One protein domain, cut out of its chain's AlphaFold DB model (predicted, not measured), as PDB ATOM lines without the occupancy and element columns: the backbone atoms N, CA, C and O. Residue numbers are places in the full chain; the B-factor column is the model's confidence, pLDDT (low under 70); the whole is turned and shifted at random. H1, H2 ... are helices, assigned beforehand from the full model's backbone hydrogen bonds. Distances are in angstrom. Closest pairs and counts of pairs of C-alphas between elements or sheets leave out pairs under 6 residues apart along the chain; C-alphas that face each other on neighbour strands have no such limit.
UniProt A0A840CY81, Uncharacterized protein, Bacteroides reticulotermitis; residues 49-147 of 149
ATOM      1  N   HIS A  49      -5.444  15.312   3.651       76.19
ATOM      2  CA  HIS A  49      -4.965  16.572   4.213       76.19
ATOM      3  C   HIS A  49      -5.643  16.930   5.535       76.19
ATOM      4  O   HIS A  49      -4.982  17.485   6.419       76.19
ATOM      5  N   TYR A  50      -6.927  16.601   5.703       78.31
ATOM      6  CA  TYR A  50      -7.623  16.728   6.984       78.31
ATOM      7  C   TYR A  50      -6.988  15.833   8.051       78.31
ATOM      8  O   TYR A  50      -6.758  16.299   9.165       78.31
ATOM      9  N   CYS A  51      -6.625  14.594   7.700       79.19
ATOM     10  CA  CYS A  51      -5.929  13.670   8.601       79.19
ATOM     11  C   CYS A  51      -4.577  14.232   9.060       79.19
ATOM     12  O   CYS A  51      -4.311  14.280  10.259       79.19
ATOM     13  N   ALA A  52      -3.761  14.748   8.134       83.19
ATOM     14  CA  ALA A  52      -2.503  15.409   8.486       83.19
ATOM     15  C   ALA A  52      -2.733  16.588   9.445       83.19
ATOM     16  O   ALA A  52      -2.104  16.688  10.495       83.19
ATOM     17  N   LYS A  53      -3.682  17.472   9.118       81.12
ATOM     18  CA  LYS A  53      -3.967  18.663   9.927       81.12
ATOM     19  C   LYS A  53      -4.532  18.321  11.310       81.12
ATOM     20  O   LYS A  53      -4.228  19.021  12.271       81.12
ATOM     21  N   ALA A  54      -5.329  17.262  11.420       82.44
ATOM     22  CA  ALA A  54      -5.838  16.771  12.694       82.44
ATOM     23  C   ALA A  54      -4.696  16.286  13.600       82.44
ATOM     24  O   ALA A  54      -4.610  16.725  14.743       82.44
ATOM     25  N   GLU A  55      -3.772  15.473  13.081       84.00
ATOM     26  CA  GLU A  55      -2.607  14.992  13.841       84.00
ATOM     27  C   GLU A  55      -1.690  16.141  14.299       84.00
ATOM     28  O   GLU A  55      -1.173  16.110  15.417       84.00
ATOM     29  N   LEU A  56      -1.555  17.208  13.496       84.06
ATOM     30  CA  LEU A  56      -0.856  18.430  13.919       84.06
ATOM     31  C   LEU A  56      -1.505  19.100  15.126       84.06
ATOM     32  O   LEU A  56      -0.804  19.496  16.057       84.06
ATOM     33  N   ILE A  57      -2.833  19.226  15.119       84.44
ATOM     34  CA  ILE A  57      -3.591  19.832  16.221       84.44
ATOM     35  C   ILE A  57      -3.507  18.956  17.478       84.44
ATOM     36  O   ILE A  57      -3.440  19.480  18.588       84.44
ATOM     37  N   LEU A  58      -3.472  17.632  17.306       85.62
ATOM     38  CA  LEU A  58      -3.311  16.661  18.390       85.62
ATOM     39  C   LEU A  58      -1.876  16.605  18.949       85.62
ATOM     40  O   LEU A  58      -1.661  16.005  19.998       85.62
ATOM     41  N   GLY A  59      -0.903  17.246  18.290       83.19
ATOM     42  CA  GLY A  59       0.500  17.287  18.715       83.19
ATOM     43  C   GLY A  59       1.350  16.100  18.243       83.19
ATOM     44  O   GLY A  59       2.537  16.033  18.563       83.19
ATOM     45  N   ASN A  60       0.786  15.198  17.438       86.75
ATOM     46  CA  ASN A  60       1.457  14.013  16.902       86.75
ATOM     47  C   ASN A  60       2.249  14.356  15.629       86.75
ATOM     48  O   ASN A  60       1.862  14.021  14.505       86.75
ATOM     49  N   ARG A  61       3.377  15.055  15.799       83.88
ATOM     50  CA  ARG A  61       4.151  15.592  14.665       83.88
ATOM     51  C   ARG A  61       4.710  14.523  13.730       83.88
ATOM     52  O   ARG A  61       4.612  14.697  12.519       83.88
ATOM     53  N   ASP A  62       5.250  13.426  14.258       85.00
ATOM     54  CA  ASP A  62       5.834  12.355  13.438       85.00
ATOM     55  C   ASP A  62       4.788  11.695  12.531       85.00
ATOM     56  O   ASP A  62       5.010  11.536  11.330       85.00
ATOM     57  N   THR A  63       3.611  11.388  13.085       86.62
ATOM     58  CA  THR A  63       2.476  10.823  12.340       86.62
ATOM     59  C   THR A  63       1.994  11.788  11.266       86.62
ATOM     60  O   THR A  63       1.827  11.398  10.112       86.62
ATOM     61  N   SER A  64       1.826  13.068  11.609       83.44
ATOM     62  CA  SER A  64       1.454  14.072  10.615       83.44
ATOM     63  C   SER A  64       2.491  14.183   9.502       83.44
ATOM     64  O   SER A  64       2.114  14.377   8.350       83.44
ATOM     65  N   MET A  65       3.780  14.096   9.827       84.00
ATOM     66  CA  MET A  65       4.849  14.181   8.844       84.00
ATOM     67  C   MET A  65       4.824  12.982   7.886       84.00
ATOM     68  O   MET A  65       5.016  13.182   6.690       84.00
ATOM     69  N   ASP A  66       4.546  11.765   8.365       84.06
ATOM     70  CA  ASP A  66       4.371  10.593   7.492       84.06
ATOM     71  C   ASP A  66       3.166  10.760   6.554       84.06
ATOM     72  O   ASP A  66       3.286  10.540   5.347       84.06
ATOM     73  N   ILE A  67       2.035  11.246   7.081       84.88
ATOM     74  CA  ILE A  67       0.823  11.494   6.286       84.88
ATOM     75  C   ILE A  67       1.086  12.562   5.213       84.88
ATOM     76  O   ILE A  67       0.776  12.339   4.047       84.88
ATOM     77  N   ILE A  68       1.712  13.693   5.562       86.31
ATOM     78  CA  ILE A  68       2.038  14.759   4.597       86.31
ATOM     79  C   ILE A  68       2.921  14.223   3.464       86.31
ATOM     80  O   ILE A  68       2.678  14.547   2.304       86.31
ATOM     81  N   LYS A  69       3.923  13.388   3.776       84.75
ATOM     82  CA  LYS A  69       4.808  12.793   2.760       84.75
ATOM     83  C   LYS A  69       4.045  11.898   1.794       84.75
ATOM     84  O   LYS A  69       4.248  12.012   0.588       84.75
ATOM     85  N   ARG A  70       3.185  11.016   2.313       84.25
ATOM     86  CA  ARG A  70       2.371  10.115   1.485       84.25
ATOM     87  C   ARG A  70       1.448  10.902   0.567       84.25
ATOM     88  O   ARG A  70       1.521  10.720  -0.644       84.25
ATOM     89  N   ASN A  71       0.687  11.840   1.130       86.69
ATOM     90  CA  ASN A  71      -0.240  12.674   0.367       86.69
ATOM     91  C   ASN A  71       0.487  13.462  -0.724       86.69
ATOM     92  O   ASN A  71       0.025  13.525  -1.858       86.69
ATOM     93  N   PHE A  72       1.660  14.019  -0.408       86.88
ATOM     94  CA  PHE A  72       2.442  14.772  -1.385       86.88
ATOM     95  C   PHE A  72       2.840  13.896  -2.578       86.88
ATOM     96  O   PHE A  72       2.715  14.317  -3.726       86.88
ATOM     97  N   ILE A  73       3.294  12.667  -2.326       85.44
ATOM     98  CA  ILE A  73       3.675  11.724  -3.384       85.44
ATOM     99  C   ILE A  73       2.450  11.289  -4.207       85.44
ATOM    100  O   ILE A  73       2.556  11.197  -5.432       85.44
ATOM    101  N   GLU A  74       1.298  11.064  -3.567       85.62
ATOM    102  CA  GLU A  74       0.020  10.763  -4.234       85.62
ATOM    103  C   GLU A  74      -0.422  11.901  -5.159       85.62
ATOM    104  O   GLU A  74      -0.681  11.676  -6.343       85.62
ATOM    105  N   ASP A  75      -0.419  13.137  -4.667       88.62
ATOM    106  CA  ASP A  75      -0.823  14.298  -5.456       88.62
ATOM    107  C   ASP A  75       0.120  14.540  -6.641       88.62
ATOM    108  O   ASP A  75      -0.319  14.856  -7.751       88.62
ATOM    109  N   VAL A  76       1.430  14.352  -6.444       89.50
ATOM    110  CA  VAL A  76       2.417  14.429  -7.531       89.50
ATOM    111  C   VAL A  76       2.165  13.335  -8.574       89.50
ATOM    112  O   VAL A  76       2.245  13.598  -9.779       89.50
ATOM    113  N   TYR A  77       1.830  12.119  -8.141       87.31
ATOM    114  CA  TYR A  77       1.482  11.022  -9.041       87.31
ATOM    115  C   TYR A  77       0.220  11.324  -9.858       87.31
ATOM    116  O   TYR A  77       0.179  11.068 -11.068       87.31
ATOM    117  N   ASP A  78      -0.785  11.935  -9.238       88.25
ATOM    118  CA  ASP A  78      -1.994  12.385  -9.919       88.25
ATOM    119  C   ASP A  78      -1.699  13.487 -10.941       88.25
ATOM    120  O   ASP A  78      -2.176  13.415 -12.080       88.25
ATOM    121  N   VAL A  79      -0.857  14.468 -10.597       89.81
ATOM    122  CA  VAL A  79      -0.367  15.480 -11.548       89.81
ATOM    123  C   VAL A  79       0.315  14.807 -12.741       89.81
ATOM    124  O   VAL A  79      -0.056  15.076 -13.887       89.81
ATOM    125  N   TYR A  80       1.249  13.886 -12.490       89.25
ATOM    126  CA  TYR A  80       1.947  13.128 -13.528       89.25
ATOM    127  C   TYR A  80       0.970  12.374 -14.446       89.25
ATOM    128  O   TYR A  80       1.023  12.511 -15.672       89.25
ATOM    129  N   ASN A  81       0.035  11.616 -13.873       87.25
ATOM    130  CA  ASN A  81      -0.943  10.842 -14.630       87.25
ATOM    131  C   ASN A  81      -1.874  11.727 -15.458       87.25
ATOM    132  O   ASN A  81      -2.224  11.371 -16.588       87.25
ATOM    133  N   ASN A  82      -2.284  12.874 -14.917       88.50
ATOM    134  CA  ASN A  82      -3.135  13.826 -15.619       88.50
ATOM    135  C   ASN A  82      -2.406  14.451 -16.814       88.50
ATOM    136  O   ASN A  82      -2.972  14.500 -17.907       88.50
ATOM    137  N   VAL A  83      -1.140  14.844 -16.644       89.50
ATOM    138  CA  VAL A  83      -0.288  15.347 -17.736       89.50
ATOM    139  C   VAL A  83      -0.071  14.267 -18.795       89.50
ATOM    140  O   VAL A  83      -0.280  14.510 -19.981       89.50
ATOM    141  N   LYS A  84       0.263  13.039 -18.384       88.75
ATOM    142  CA  LYS A  84       0.454  11.894 -19.287       88.75
ATOM    143  C   LYS A  84      -0.794  11.597 -20.121       88.75
ATOM    144  O   LYS A  84      -0.697  11.358 -21.327       88.75
ATOM    145  N   LYS A  85      -1.975  11.610 -19.496       87.62
ATOM    146  CA  LYS A  85      -3.263  11.435 -20.188       87.62
ATOM    147  C   LYS A  85      -3.520  12.579 -21.171       87.62
ATOM    148  O   LYS A  85      -3.885  12.306 -22.313       87.62
ATOM    149  N   ALA A  86      -3.286  13.826 -20.755       85.31
ATOM    150  CA  ALA A  86      -3.463  15.008 -21.597       85.31
ATOM    151  C   ALA A  86      -2.544  14.973 -22.829       85.31
ATOM    152  O   ALA A  86      -3.030  15.115 -23.952       85.31
ATOM    153  N   ALA A  87      -1.260  14.659 -22.641       84.88
ATOM    154  CA  ALA A  87      -0.271  14.523 -23.712       84.88
ATOM    155  C   ALA A  87      -0.629  13.418 -24.721       84.88
ATOM    156  O   ALA A  87      -0.396  13.559 -25.918       84.88
ATOM    157  N   LYS A  88      -1.255  12.326 -24.261       82.75
ATOM    158  CA  LYS A  88      -1.765  11.263 -25.142       82.75
ATOM    159  C   LYS A  88      -2.979  11.709 -25.967       82.75
ATOM    160  O   LYS A  88      -3.183  11.203 -27.066       82.75
ATOM    161  N   SER A  89      -3.797  12.618 -25.433       78.12
ATOM    162  CA  SER A  89      -5.006  13.129 -26.096       78.12
ATOM    163  C   SER A  89      -4.779  14.357 -26.987       78.12
ATOM    164  O   SER A  89      -5.589  14.603 -27.876       78.12
ATOM    165  N   MET A  90      -3.705  15.125 -26.770       66.50
ATOM    166  CA  MET A  90      -3.473  16.422 -27.412       66.50
ATOM    167  C   MET A  90      -1.988  16.570 -27.783       66.50
ATOM    168  O   MET A  90      -1.140  16.744 -26.915       66.50
ATOM    169  N   SER A  91      -1.658  16.486 -29.078       60.41
ATOM    170  CA  SER A  91      -0.273  16.314 -29.562       60.41
ATOM    171  C   SER A  91       0.609  17.576 -29.569       60.41
ATOM    172  O   SER A  91       1.660  17.561 -30.204       60.41
ATOM    173  N   SER A  92       0.203  18.675 -28.924       54.38
ATOM    174  CA  SER A  92       0.822  19.998 -29.147       54.38
ATOM    175  C   SER A  92       1.320  20.709 -27.886       54.38
ATOM    176  O   SER A  92       1.942  21.764 -27.996       54.38
ATOM    177  N   THR A  93       1.083  20.164 -26.690       64.69
ATOM    178  CA  THR A  93       1.550  20.763 -25.429       64.69
ATOM    179  C   THR A  93       2.737  19.968 -24.901       64.69
ATOM    180  O   THR A  93       2.615  18.765 -24.694       64.69
ATOM    181  N   SER A  94       3.881  20.631 -24.691       81.12
ATOM    182  CA  SER A  94       5.057  20.030 -24.039       81.12
ATOM    183  C   SER A  94       4.654  19.542 -22.640       81.12
ATOM    184  O   SER A  94       4.328  20.383 -21.791       81.12
ATOM    185  N   PRO A  95       4.614  18.215 -22.397       82.62
ATOM    186  CA  PRO A  95       4.189  17.660 -21.113       82.62
ATOM    187  C   PRO A  95       5.094  18.116 -19.967       82.62
ATOM    188  O   PRO A  95       4.630  18.256 -18.842       82.62
ATOM    189  N   GLU A  96       6.357  18.421 -20.258       87.31
ATOM    190  CA  GLU A  96       7.335  18.916 -19.295       87.31
ATOM    191  C   GLU A  96       6.900  20.260 -18.701       87.31
ATOM    192  O   GLU A  96       6.869  20.410 -17.482       87.31
ATOM    193  N   LYS A  97       6.493  21.216 -19.548       86.81
ATOM    194  CA  LYS A  97       6.049  22.545 -19.095       86.81
ATOM    195  C   LYS A  97       4.737  22.489 -18.315       86.81
ATOM    196  O   LYS A  97       4.591  23.181 -17.312       86.81
ATOM    197  N   ASP A  98       3.774  21.687 -18.774       87.88
ATOM    198  CA  ASP A  98       2.486  21.532 -18.082       87.88
ATOM    199  C   ASP A  98       2.666  20.854 -16.714       87.88
ATOM    200  O   ASP A  98       2.077  21.281 -15.719       87.88
ATOM    201  N   TYR A  99       3.538  19.844 -16.644       90.12
ATOM    202  CA  TYR A  99       3.920  19.200 -15.391       90.12
ATOM    203  C   TYR A  99       4.600  20.173 -14.431       90.12
ATOM    204  O   TYR A  99       4.180  20.271 -13.284       90.12
ATOM    205  N   GLU A 100       5.598  20.927 -14.895       89.75
ATOM    206  CA  GLU A 100       6.346  21.884 -14.074       89.75
ATOM    207  C   GLU A 100       5.426  22.939 -13.442       89.75
ATOM    208  O   GLU A 100       5.519  23.216 -12.245       89.75
ATOM    209  N   ILE A 101       4.489  23.499 -14.215       89.69
ATOM    210  CA  ILE A 101       3.522  24.484 -13.707       89.69
ATOM    211  C   ILE A 101       2.653  23.871 -12.603       89.69
ATOM    212  O   ILE A 101       2.484  24.474 -11.540       89.69
ATOM    213  N   LYS A 102       2.115  22.670 -12.835       90.44
ATOM    214  CA  LYS A 102       1.235  21.984 -11.877       90.44
ATOM    215  C   LYS A 102       1.986  21.536 -10.626       90.44
ATOM    216  O   LYS A 102       1.473  21.711  -9.524       90.44
ATOM    217  N   TYR A 103       3.206  21.031 -10.786       89.81
ATOM    218  CA  TYR A 103       4.087  20.648  -9.688       89.81
ATOM    219  C   TYR A 103       4.434  21.854  -8.806       89.81
ATOM    220  O   TYR A 103       4.282  21.795  -7.590       89.81
ATOM    221  N   ASN A 104       4.821  22.986  -9.403       89.44
ATOM    222  CA  ASN A 104       5.139  24.202  -8.649       89.44
ATOM    223  C   ASN A 104       3.915  24.791  -7.932       89.44
ATOM    224  O   ASN A 104       4.034  25.301  -6.817       89.44
ATOM    225  N   TYR A 105       2.732  24.709  -8.546       88.50
ATOM    226  CA  TYR A 105       1.483  25.085  -7.886       88.50
ATOM    227  C   TYR A 105       1.201  24.198  -6.666       88.50
ATOM    228  O   TYR A 105       0.921  24.717  -5.586       88.50
ATOM    229  N   LEU A 106       1.359  22.880  -6.808       89.00
ATOM    230  CA  LEU A 106       1.197  21.921  -5.716       89.00
ATOM    231  C   LEU A 106       2.171  22.204  -4.563       89.00
ATOM    232  O   LEU A 106       1.758  22.297  -3.408       89.00
ATOM    233  N   LEU A 107       3.446  22.431  -4.890       87.50
ATOM    234  CA  LEU A 107       4.500  22.805  -3.945       87.50
ATOM    235  C   LEU A 107       4.106  24.040  -3.120       87.50
ATOM    236  O   LEU A 107       4.249  24.069  -1.896       87.50
ATOM    237  N   LYS A 108       3.573  25.061  -3.800       88.75
ATOM    238  CA  LYS A 108       3.096  26.293  -3.174       88.75
ATOM    239  C   LYS A 108       1.927  26.024  -2.220       88.75
ATOM    240  O   LYS A 108       1.973  26.484  -1.083       88.75
ATOM    241  N   CYS A 109       0.919  25.264  -2.650       84.44
ATOM    242  CA  CYS A 109      -0.245  24.938  -1.821       84.44
ATOM    243  C   CYS A 109       0.144  24.187  -0.544       84.44
ATOM    244  O   CYS A 109      -0.342  24.514   0.539       84.44
ATOM    245  N   TYR A 110       1.049  23.214  -0.649       86.44
ATOM    246  CA  TYR A 110       1.529  22.463   0.509       86.44
ATOM    247  C   TYR A 110       2.296  23.350   1.493       86.44
ATOM    248  O   TYR A 110       2.055  23.278   2.701       86.44
ATOM    249  N   LYS A 111       3.159  24.237   0.987       86.00
ATOM    250  CA  LYS A 111       3.888  25.199   1.819       86.00
ATOM    251  C   LYS A 111       2.947  26.152   2.564       86.00
ATOM    252  O   LYS A 111       3.140  26.396   3.749       86.00
ATOM    253  N   GLU A 112       1.914  26.658   1.893       85.69
ATOM    254  CA  GLU A 112       0.895  27.519   2.513       85.69
ATOM    255  C   GLU A 112       0.037  26.767   3.543       85.69
ATOM    256  O   GLU A 112      -0.388  27.350   4.538       85.69
ATOM    257  N   THR A 113      -0.201  25.470   3.331       83.25
ATOM    258  CA  THR A 113      -1.085  24.656   4.182       83.25
ATOM    259  C   THR A 113      -0.399  24.159   5.454       83.25
ATOM    260  O   THR A 113      -1.026  24.153   6.516       83.25
ATOM    261  N   TYR A 114       0.866  23.738   5.363       83.75
ATOM    262  CA  TYR A 114       1.582  23.076   6.463       83.75
ATOM    263  C   TYR A 114       2.723  23.908   7.068       83.75
ATOM    264  O   TYR A 114       3.273  23.511   8.097       83.75
ATOM    265  N   GLY A 115       3.062  25.063   6.482       82.56
ATOM    266  CA  GLY A 115       4.026  26.011   7.047       82.56
ATOM    267  C   GLY A 115       5.390  25.376   7.321       82.56
ATOM    268  O   GLY A 115       5.959  24.728   6.454       82.56
ATOM    269  N   ASP A 116       5.907  25.522   8.538       74.50
ATOM    270  CA  ASP A 116       7.258  25.063   8.908       74.50
ATOM    271  C   ASP A 116       7.425  23.531   8.834       74.50
ATOM    272  O   ASP A 116       8.514  23.014   8.590       74.50
ATOM    273  N   ILE A 117       6.327  22.788   8.995       74.75
ATOM    274  CA  ILE A 117       6.309  21.316   8.986       74.75
ATOM    275  C   ILE A 117       6.444  20.778   7.557       74.75
ATOM    276  O   ILE A 117       6.942  19.670   7.332       74.75
ATOM    277  N   TYR A 118       6.058  21.585   6.567       74.56
ATOM    278  CA  TYR A 118       6.329  21.302   5.164       74.56
ATOM    279  C   TYR A 118       7.837  21.186   4.905       74.56
ATOM    280  O   TYR A 118       8.293  20.189   4.351       74.56
ATOM    281  N   ASP A 119       8.630  22.165   5.347       71.69
ATOM    282  CA  ASP A 119      10.073  22.173   5.092       71.69
ATOM    283  C   ASP A 119      10.778  20.974   5.753       71.69
ATOM    284  O   ASP A 119      11.705  20.417   5.169       71.69
ATOM    285  N   GLU A 120      10.308  20.511   6.916       72.75
ATOM    286  CA  GLU A 120      10.837  19.323   7.603       72.75
ATOM    287  C   GLU A 120      10.441  18.006   6.911       72.75
ATOM    288  O   GLU A 120      11.286  17.135   6.675       72.75
ATOM    289  N   SER A 121       9.169  17.874   6.523       68.38
ATOM    290  CA  SER A 121       8.646  16.678   5.850       68.38
ATOM    291  C   SER A 121       9.252  16.486   4.457       68.38
ATOM    292  O   SER A 121       9.716  15.388   4.124       68.38
ATOM    293  N   ILE A 122       9.346  17.558   3.671       69.19
ATOM    294  CA  ILE A 122       9.850  17.527   2.297       69.19
ATOM    295  C   ILE A 122      11.376  17.422   2.227       69.19
ATOM    296  O   ILE A 122      11.882  16.820   1.284       69.19
ATOM    297  N   ARG A 123      12.135  17.889   3.234       64.88
ATOM    298  CA  ARG A 123      13.607  17.708   3.280       64.88
ATOM    299  C   ARG A 123      14.052  16.250   3.206       64.88
ATOM    300  O   ARG A 123      15.193  15.977   2.846       64.88
ATOM    301  N   SER A 124      13.179  15.336   3.620       61.75
ATOM    302  CA  SER A 124      13.430  13.894   3.598       61.75
ATOM    303  C   SER A 124      13.044  13.215   2.281       61.75
ATOM    304  O   SER A 124      13.399  12.057   2.074       61.75
ATOM    305  N   ILE A 125      12.330  13.921   1.402       67.06
ATOM    306  CA  ILE A 125      11.952  13.447   0.073       67.06
ATOM    307  C   ILE A 125      12.977  13.992  -0.919       67.06
ATOM    308  O   ILE A 125      13.295  15.183  -0.909       67.06
ATOM    309  N   ASP A 126      13.474  13.141  -1.816       65.50
ATOM    310  CA  ASP A 126      14.278  13.609  -2.942       65.50
ATOM    311  C   ASP A 126      13.370  14.298  -3.970       65.50
ATOM    312  O   ASP A 126      12.927  13.722  -4.965       65.50
ATOM    313  N   THR A 127      13.037  15.557  -3.692       66.44
ATOM    314  CA  THR A 127      12.168  16.380  -4.539       66.44
ATOM    315  C   THR A 127      12.732  16.590  -5.936       66.44
ATOM    316  O   THR A 127      11.972  16.930  -6.840       66.44
ATOM    317  N   ARG A 128      14.032  16.355  -6.156       65.88
ATOM    318  CA  ARG A 128      14.653  16.475  -7.481       65.88
ATOM    319  C   ARG A 128      14.056  15.445  -8.433       65.88
ATOM    320  O   ARG A 128      13.595  15.836  -9.504       65.88
ATOM    321  N   VAL A 129      13.911  14.208  -7.954       73.81
ATOM    322  CA  VAL A 129      13.320  13.082  -8.693       73.81
ATOM    323  C   VAL A 129      11.868  13.359  -9.089       73.81
ATOM    324  O   VAL A 129      11.418  12.928 -10.148       73.81
ATOM    325  N   LEU A 130      11.130  14.101  -8.260       80.25
ATOM    326  CA  LEU A 130       9.718  14.418  -8.490       80.25
ATOM    327  C   LEU A 130       9.498  15.730  -9.256       80.25
ATOM    328  O   LEU A 130       8.448  15.910  -9.864       80.25
ATOM    329  N   SER A 131      10.468  16.643  -9.264       79.50
ATOM    330  CA  SER A 131      10.333  17.969  -9.886       79.50
ATOM    331  C   SER A 131      10.365  17.959 -11.417       79.50
ATOM    332  O   SER A 131       9.837  18.868 -12.055       79.50
ATOM    333  N   ASN A 132      10.959  16.926 -12.019       86.06
ATOM    334  CA  ASN A 132      11.118  16.804 -13.464       86.06
ATOM    335  C   ASN A 132      10.202  15.709 -14.013       86.06
ATOM    336  O   ASN A 132      10.218  14.587 -13.516       86.06
ATOM    337  N   TYR A 133       9.462  16.001 -15.085       84.81
ATOM    338  CA  TYR A 133       8.555  15.037 -15.710       84.81
ATOM    339  C   TYR A 133       9.244  13.729 -16.142       84.81
ATOM    340  O   TYR A 133       8.686  12.656 -15.933       84.81
ATOM    341  N   GLU A 134      10.455  13.779 -16.703       86.19
ATOM    342  CA  GLU A 134      11.190  12.579 -17.134       86.19
ATOM    343  C   GLU A 134      11.745  11.768 -15.954       86.19
ATOM    344  O   GLU A 134      11.782  10.538 -16.007       86.19
ATOM    345  N   GLU A 135      12.157  12.425 -14.867       86.38
ATOM    346  CA  GLU A 135      12.583  11.723 -13.648       86.38
ATOM    347  C   GLU A 135      11.388  11.133 -12.896       86.38
ATOM    348  O   GLU A 135      11.424   9.958 -12.531       86.38
ATOM    349  N   ALA A 136      10.295  11.885 -12.783       84.88
ATOM    350  CA  ALA A 136       9.037  11.426 -12.211       84.88
ATOM    351  C   ALA A 136       8.484  10.245 -13.012       84.88
ATOM    352  O   ALA A 136       8.090   9.229 -12.445       84.88
ATOM    353  N   LYS A 137       8.541  10.312 -14.346       87.56
ATOM    354  CA  LYS A 137       8.207   9.191 -15.226       87.56
ATOM    355  C   LYS A 137       9.067   7.970 -14.919       87.56
ATOM    356  O   LYS A 137       8.516   6.893 -14.728       87.56
ATOM    357  N   LYS A 138      10.394   8.112 -14.826       86.50
ATOM    358  CA  LYS A 138      11.279   6.998 -14.442       86.50
ATOM    359  C   LYS A 138      10.914   6.436 -13.071       86.50
ATOM    360  O   LYS A 138      10.893   5.223 -12.918       86.50
ATOM    361  N   PHE A 139      10.609   7.286 -12.098       83.56
ATOM    362  CA  PHE A 139      10.254   6.880 -10.742       83.56
ATOM    363  C   PHE A 139       8.923   6.113 -10.689       83.56
ATOM    364  O   PHE A 139       8.870   5.004 -10.155       83.56
ATOM    365  N   PHE A 140       7.872   6.660 -11.301       83.75
ATOM    366  CA  PHE A 140       6.521   6.096 -11.274       83.75
ATOM    367  C   PHE A 140       6.311   4.935 -12.255       83.75
ATOM    368  O   PHE A 140       5.474   4.067 -12.007       83.75
ATOM    369  N   GLU A 141       7.043   4.896 -13.373       81.69
ATOM    370  CA  GLU A 141       6.985   3.783 -14.332       81.69
ATOM    371  C   GLU A 141       7.959   2.646 -13.984       81.69
ATOM    372  O   GLU A 141       7.729   1.505 -14.396       81.69
ATOM    373  N   CYS A 142       9.015   2.905 -13.201       72.06
ATOM    374  CA  CYS A 142       9.832   1.844 -12.614       72.06
ATOM    375  C   CYS A 142       9.029   1.105 -11.534       72.06
ATOM    376  O   CYS A 142       8.229   1.701 -10.815       72.06
ATOM    377  N   SER A 143       9.248  -0.208 -11.393       53.22
ATOM    378  CA  SER A 143       8.448  -1.094 -10.527       53.22
ATOM    379  C   SER A 143       8.329  -0.628  -9.070       53.22
ATOM    380  O   SER A 143       7.409  -1.064  -8.395       53.22
ATOM    381  N   ILE A 144       9.205   0.260  -8.596       54.84
ATOM    382  CA  ILE A 144       9.206   0.805  -7.234       54.84
ATOM    383  C   ILE A 144       7.964   1.678  -6.974       54.84
ATOM    384  O   ILE A 144       7.343   1.524  -5.929       54.84
ATOM    385  N   GLY A 145       7.523   2.505  -7.931       53.16
ATOM    386  CA  GLY A 145       6.352   3.378  -7.757       53.16
ATOM    387  C   GLY A 145       5.021   2.636  -7.576       53.16
ATOM    388  O   GLY A 145       4.077   3.206  -7.050       53.16
ATOM    389  N   LYS A 146       4.940   1.351  -7.960       48.78
ATOM    390  CA  LYS A 146       3.741   0.510  -7.772       48.78
ATOM    391  C   LYS A 146       3.571  -0.047  -6.354       48.78
ATOM    392  O   LYS A 146       2.497  -0.555  -6.068       48.78
ATOM    393  N   TYR A 147       4.614  -0.014  -5.516       46.59
ATOM    394  CA  TYR A 147       4.615  -0.626  -4.175       46.59
ATOM    395  C   TYR A 147       4.634   0.398  -3.026       46.59
ATOM    396  O   TYR A 147       4.681   0.000  -1.867       46.59
TER     397      TYR A 147
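This is residues 49 to 147 of the 149 residues of an uncharacterized protein of Bacteroides reticulotermitis (UniProt A0A840CY81). Two long helices, H2 and H3, form a helical hairpin along the longest axis, and the short H1 folds back beside the first part of H2. From the end of H3, the short helices H4, H5 and H6 lead back along one side of this hairpin, H6 turning away from it toward H7. The printed part has 99 residues with seven named helices, H1 to H7 in order, and no named strand: the class is all helix. It is compact, with a radius of gyration of the C-alphas of 14.6 A, yet elongated, spanning 48 by 28 by 20 A.

H1, residues 49 to 58, forms a hairpin with H2, residues 61 to 89, at a shallow tilt of 11 degrees; it touches residues 61 to 71 alone, closest at the C-alphas of Ala 52 and Ser 64, 4.7 A apart. H2 and H3, residues 95 to 114, form a hairpin at 23 degrees, a shallow tilt; their closest C-alphas, of Ala 87 and Pro 95, are 6.0 A apart. H4, residues 116 to 122, touches residues 65 to 69 of H2 alone at a steep tilt of 61 degrees, with the C-alphas of Met 65 and Ser 121 closest at 5.4 A. H5, residues 127 to 131, and H6, residues 133 to 141, touch only at the corner, with the C-alphas of Leu 130 and Ala 136 closest at 4.8 A. H6 is about perpendicular to H3, at 80 degrees, and touches its residues 95 to 100 alone; the closest C-alphas, of Glu 96 and Tyr 133, are 5.4 A apart. H7, residues 143 to 146, is apart from H2 and H3. Every O i to N i+4 pair is within hydrogen-bond range in H1, H2, H3, H5 and H6, and 2 of 3 are in H4; H7 is too short for such a pair.

H1 begins at C-alpha 49, (-4.965, 16.572, 4.213), and H7 ends at C-alpha 146, (3.741, 0.510, -7.772). From first to last C-alpha H1 measures 14.3 A, H2 41.8 A, H3 28.2 A, H4 10.4 A and H6 11.4 A; H5 and H7 are shorter.

The C-alphas farthest apart, of Gly 59 and Ser 91, are 48.3 A apart. The printed part has no cut, and its links between helices are tight. Residues 90 to 93, 121 to 128 and 143 to 147 have pLDDT under 70.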